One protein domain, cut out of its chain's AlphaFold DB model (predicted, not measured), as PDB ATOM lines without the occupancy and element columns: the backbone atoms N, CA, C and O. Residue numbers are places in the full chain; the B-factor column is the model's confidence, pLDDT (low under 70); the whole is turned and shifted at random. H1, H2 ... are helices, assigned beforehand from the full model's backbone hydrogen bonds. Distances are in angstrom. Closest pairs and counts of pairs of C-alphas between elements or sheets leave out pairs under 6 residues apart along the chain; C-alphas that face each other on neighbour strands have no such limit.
ATOM      1  N   VAL A 359      85.277  49.020   0.104       79.00
ATOM      2  CA  VAL A 359      85.094  47.788   0.873       79.00
ATOM      3  C   VAL A 359      86.437  47.077   0.936       79.00
ATOM      4  O   VAL A 359      87.233  47.110  -0.011       79.00
ATOM      5  N   ARG A 360      86.725  46.444   2.074       79.62
ATOM      6  CA  ARG A 360      87.914  45.606   2.217       79.62
ATOM      7  C   ARG A 360      87.823  44.419   1.261       79.62
ATOM      8  O   ARG A 360      86.838  43.682   1.284       79.62
ATOM      9  N   LEU A 361      88.865  44.203   0.460       82.00
ATOM     10  CA  LEU A 361      88.901  43.048  -0.436       82.00
ATOM     11  C   LEU A 361      89.127  41.760   0.391       82.00
ATOM     12  O   LEU A 361      89.902  41.784   1.353       82.00
ATOM     13  N   PRO A 362      88.497  40.623   0.040       76.31
ATOM     14  CA  PRO A 362      88.477  39.404   0.866       76.31
ATOM     15  C   PRO A 362      89.857  38.788   1.165       76.31
ATOM     16  O   PRO A 362      89.994  38.030   2.124       76.31
ATOM     17  N   HIS A 363      90.897  39.148   0.407       81.44
ATOM     18  CA  HIS A 363      92.278  38.674   0.595       81.44
ATOM     19  C   HIS A 363      93.263  39.794   0.952       81.44
ATOM     20  O   HIS A 363      94.483  39.624   0.896       81.44
ATOM     21  N   GLU A 364      92.750  40.969   1.306       86.50
ATOM     22  CA  GLU A 364      93.588  42.117   1.604       86.50
ATOM     23  C   GLU A 364      94.184  42.003   3.008       86.50
ATOM     24  O   GLU A 364      93.486  42.049   4.030       86.50
ATOM     25  N   THR A 365      95.507  41.851   3.059       83.62
ATOM     26  CA  THR A 365      96.276  41.979   4.302       83.62
ATOM     27  C   THR A 365      96.150  43.406   4.850       83.62
ATOM     28  O   THR A 365      96.078  44.334   4.041       83.62
ATOM     29  N   PRO A 366      96.233  43.624   6.175       79.19
ATOM     30  CA  PRO A 366      96.197  44.966   6.761       79.19
ATOM     31  C   PRO A 366      97.216  45.938   6.147       79.19
ATOM     32  O   PRO A 366      96.898  47.097   5.941       79.19
ATOM     33  N   GLN A 367      98.409  45.466   5.769       81.12
ATOM     34  CA  GLN A 367      99.416  46.302   5.102       81.12
ATOM     35  C   GLN A 367      98.973  46.763   3.705       81.12
ATOM     36  O   GLN A 367      99.095  47.940   3.380       81.12
ATOM     37  N   LYS A 368      98.415  45.859   2.886       84.06
ATOM     38  CA  LYS A 368      97.844  46.209   1.571       84.06
ATOM     39  C   LYS A 368      96.658  47.167   1.700       84.06
ATOM     40  O   LYS A 368      96.575  48.110   0.924       84.06
ATOM     41  N   LEU A 369      95.817  46.968   2.717       83.62
ATOM     42  CA  LEU A 369      94.703  47.865   3.017       83.62
ATOM     43  C   LEU A 369      95.200  49.257   3.416       83.62
ATOM     44  O   LEU A 369      94.726  50.237   2.861       83.62
ATOM     45  N   ALA A 370      96.181  49.347   4.317       81.56
ATOM     46  CA  ALA A 370      96.781  50.620   4.714       81.56
ATOM     47  C   ALA A 370      97.385  51.348   3.507       81.56
ATOM     48  O   ALA A 370      97.112  52.521   3.299       81.56
ATOM     49  N   LEU A 371      98.128  50.638   2.649       84.88
ATOM     50  CA  LEU A 371      98.686  51.214   1.424       84.88
ATOM     51  C   LEU A 371      97.606  51.661   0.431       84.88
ATOM     52  O   LEU A 371      97.791  52.679  -0.230       84.88
ATOM     53  N   ARG A 372      96.490  50.932   0.310       86.44
ATOM     54  CA  ARG A 372      95.371  51.322  -0.557       86.44
ATOM     55  C   ARG A 372      94.650  52.552  -0.019       86.44
ATOM     56  O   ARG A 372      94.427  53.476  -0.788       86.44
ATOM     57  N   VAL A 373      94.346  52.591   1.279       82.56
ATOM     58  CA  VAL A 373      93.746  53.764   1.935       82.56
ATOM     59  C   VAL A 373      94.663  54.967   1.800       82.56
ATOM     60  O   VAL A 373      94.205  56.013   1.369       82.56
ATOM     61  N   ARG A 374      95.967  54.798   2.040       83.25
ATOM     62  CA  ARG A 374      96.957  55.855   1.836       83.25
ATOM     63  C   ARG A 374      96.965  56.363   0.403       83.25
ATOM     64  O   ARG A 374      96.915  57.563   0.203       83.25
ATOM     65  N   ARG A 375      96.990  55.464  -0.588       83.81
ATOM     66  CA  ARG A 375      96.949  55.837  -2.012       83.81
ATOM     67  C   ARG A 375      95.678  56.593  -2.369       83.81
ATOM     68  O   ARG A 375      95.773  57.575  -3.093       83.81
ATOM     69  N   LEU A 376      94.534  56.152  -1.849       77.56
ATOM     70  CA  LEU A 376      93.266  56.853  -2.017       77.56
ATOM     71  C   LEU A 376      93.355  58.242  -1.376       77.56
ATOM     72  O   LEU A 376      93.198  59.212  -2.089       77.56
ATOM     73  N   CYS A 377      93.755  58.369  -0.110       75.44
ATOM     74  CA  CYS A 377      93.913  59.668   0.559       75.44
ATOM     75  C   CYS A 377      94.954  60.596  -0.107       75.44
ATOM     76  O   CYS A 377      94.799  61.813  -0.086       75.44
ATOM     77  N   THR A 378      96.021  60.056  -0.707       75.69
ATOM     78  CA  THR A 378      97.019  60.863  -1.431       75.69
ATOM     79  C   THR A 378      96.547  61.277  -2.820       75.69
ATOM     80  O   THR A 378      96.858  62.378  -3.258       75.69
ATOM     81  N   ALA A 379      95.794  60.419  -3.518       69.56
ATOM     82  CA  ALA A 379      95.250  60.733  -4.841       69.56
ATOM     83  C   ALA A 379      94.206  61.855  -4.778       69.56
ATOM     84  O   ALA A 379      93.925  62.502  -5.779       69.56
ATOM     85  N   THR A 380      93.651  62.096  -3.595       63.44
ATOM     86  CA  THR A 380      92.516  62.986  -3.388       63.44
ATOM     87  C   THR A 380      92.917  64.377  -2.909       63.44
ATOM     88  O   THR A 380      92.056  65.156  -2.510       63.44
ATOM     89  N   GLY A 381      94.221  64.690  -2.899       54.75
ATOM     90  CA  GLY A 381      94.739  66.007  -2.500       54.75
ATOM     91  C   GLY A 381      94.390  66.399  -1.060       54.75
ATOM     92  O   GLY A 381      94.533  67.552  -0.656       54.75
ATOM     93  N   THR A 382      93.897  65.453  -0.261       55.44
ATOM     94  CA  THR A 382      93.647  65.665   1.154       55.44
ATOM     95  C   THR A 382      94.988  65.611   1.864       55.44
ATOM     96  O   THR A 382      95.397  64.559   2.337       55.44
ATOM     97  N   GLU A 383      95.630  66.767   2.023       49.94
ATOM     98  CA  GLU A 383      96.628  67.008   3.080       49.94
ATOM     99  C   GLU A 383      96.001  66.965   4.487       49.94
ATOM    100  O   GLU A 383      96.561  67.469   5.457       49.94
ATOM    101  N   VAL A 384      94.817  66.358   4.623       48.53
ATOM    102  CA  VAL A 384      94.203  66.073   5.909       48.53
ATOM    103  C   VAL A 384      95.006  64.931   6.510       48.53
ATOM    104  O   VAL A 384      94.793  63.757   6.207       48.53
ATOM    105  N   GLU A 385      96.012  65.361   7.266       55.84
ATOM    106  CA  GLU A 385      96.675  64.738   8.401       55.84
ATOM    107  C   GLU A 385      96.229  63.302   8.685       55.84
ATOM    108  O   GLU A 385      95.040  63.002   8.797       55.84
ATOM    109  N   GLY A 386      97.210  62.410   8.867       63.44
ATOM    110  CA  GLY A 386      97.044  60.953   8.941       63.44
ATOM    111  C   GLY A 386      96.029  60.400   9.955       63.44
ATOM    112  O   GLY A 386      95.900  59.188  10.071       63.44
ATOM    113  N   GLU A 387      95.307  61.231  10.696       63.50
ATOM    114  CA  GLU A 387      94.114  60.877  11.456       63.50
ATOM    115  C   GLU A 387      92.929  60.453  10.568       63.50
ATOM    116  O   GLU A 387      92.320  59.418  10.846       63.50
ATOM    117  N   ALA A 388      92.657  61.139   9.450       64.19
ATOM    118  CA  ALA A 388      91.601  60.720   8.516       64.19
ATOM    119  C   ALA A 388      91.943  59.371   7.854       64.19
ATOM    120  O   ALA A 388      91.123  58.447   7.836       64.19
ATOM    121  N   GLU A 389      93.193  59.212   7.406       75.44
ATOM    122  CA  GLU A 389      93.728  57.950   6.876       75.44
ATOM    123  C   GLU A 389      93.582  56.807   7.901       75.44
ATOM    124  O   GLU A 389      93.086  55.726   7.573       75.44
ATOM    125  N   LYS A 390      93.939  57.056   9.172       76.12
ATOM    126  CA  LYS A 390      93.779  56.089  10.272       76.12
ATOM    127  C   LYS A 390      92.317  55.714  10.499       76.12
ATOM    128  O   LYS A 390      92.025  54.532  10.677       76.12
ATOM    129  N   MET A 391      91.400  56.677  10.485       73.50
ATOM    130  CA  MET A 391      89.974  56.425  10.709       73.50
ATOM    131  C   MET A 391      89.352  55.601   9.580       73.50
ATOM    132  O   MET A 391      88.616  54.646   9.848       73.50
ATOM    133  N   HIS A 392      89.697  55.887   8.323       74.25
ATOM    134  CA  HIS A 392      89.254  55.079   7.186       74.25
ATOM    135  C   HIS A 392      89.878  53.684   7.194       74.25
ATOM    136  O   HIS A 392      89.174  52.696   6.975       74.25
ATOM    137  N   PHE A 393      91.164  53.573   7.535       80.69
ATOM    138  CA  PHE A 393      91.822  52.285   7.727       80.69
ATOM    139  C   PHE A 393      91.122  51.446   8.804       80.69
ATOM    140  O   PHE A 393      90.774  50.292   8.552       80.69
ATOM    141  N   LEU A 394      90.845  52.028   9.975       76.69
ATOM    142  CA  LEU A 394      90.134  51.362  11.068       76.69
ATOM    143  C   LEU A 394      88.715  50.962  10.657       76.69
ATOM    144  O   LEU A 394      88.303  49.828  10.906       76.69
ATOM    145  N   ARG A 395      87.976  51.836   9.969       79.38
ATOM    146  CA  ARG A 395      86.638  51.516   9.455       79.38
ATOM    147  C   ARG A 395      86.675  50.332   8.491       79.38
ATOM    148  O   ARG A 395      85.875  49.418   8.639       79.38
ATOM    149  N   LEU A 396      87.601  50.302   7.536       77.94
ATOM    150  CA  LEU A 396      87.711  49.205   6.564       77.94
ATOM    151  C   LEU A 396      88.231  47.907   7.187       77.94
ATOM    152  O   LEU A 396      87.879  46.811   6.749       77.94
ATOM    153  N   LEU A 397      89.047  48.012   8.235       77.00
ATOM    154  CA  LEU A 397      89.488  46.861   9.012       77.00
ATOM    155  C   LEU A 397      88.331  46.241   9.815       77.00
ATOM    156  O   LEU A 397      88.316  45.026  10.019       77.00
ATOM    157  N   THR A 398      87.367  47.063  10.238       70.31
ATOM    158  CA  THR A 398      86.237  46.682  11.103       70.31
ATOM    159  C   THR A 398      84.908  46.467  10.366       70.31
ATOM    160  O   THR A 398      84.011  45.848  10.931       70.31
ATOM    161  N   SER A 399      84.782  46.897   9.103       66.94
ATOM    162  CA  SER A 399      83.538  46.832   8.314       66.94
ATOM    163  C   SER A 399      83.123  45.426   7.883       66.94
ATOM    164  O   SER A 399      81.975  45.218   7.499       66.94
ATOM    165  N   GLN A 400      84.009  44.434   7.986       57.84
ATOM    166  CA  GLN A 400      83.569  43.045   8.012       57.84
ATOM    167  C   GLN A 400      83.190  42.688   9.449       57.84
ATOM    168  O   GLN A 400      84.058  42.375  10.263       57.84
TER     169      GLN A 400
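What this domain is: This is residues 359 to 400 of the 730 residues of an uncharacterized protein of Tribonema minus (UniProt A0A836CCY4). Two helices, H1 and H2, make a helical hairpin: H1 runs one way, a loop turns at one end, and H2 folds back at a steep tilt of 42 degrees. Residues 379 to 384 stick out at the turn. The printed part has 42 residues, with two named helices in the order H1, H2 and no named strand; the class is all helix. It is compact, with a radius of gyration of the C-alphas of 10.0 A, and elongated, with spans of 28 by 15 by 15 A.

How they stand to each other: H1, residues 366 to 379, and H2, residues 387 to 398, touch, with 9 pairs of C-alphas within 8 A. Their closest C-alphas, those of Ala 370 and Phe 393, are 6.0 A apart. They run opposite ways. In H1 and H2 every O i to N i+4 pair is within hydrogen-bond range.

Where its parts are: H1 is 19.6 A long and begins at C-alpha 366, (96.197, 44.966, 6.761). H2 is 16.2 A long and ends at C-alpha 398, (86.237, 46.682, 11.103).

The domain as a whole: The two C-alphas farthest apart, those of Pro 362 and Glu 383, are 28.9 A apart. The link from H1 to H2 is short, and the printed part has no cut. Residues 379 to 388 and 399 to 400 have pLDDT under 70.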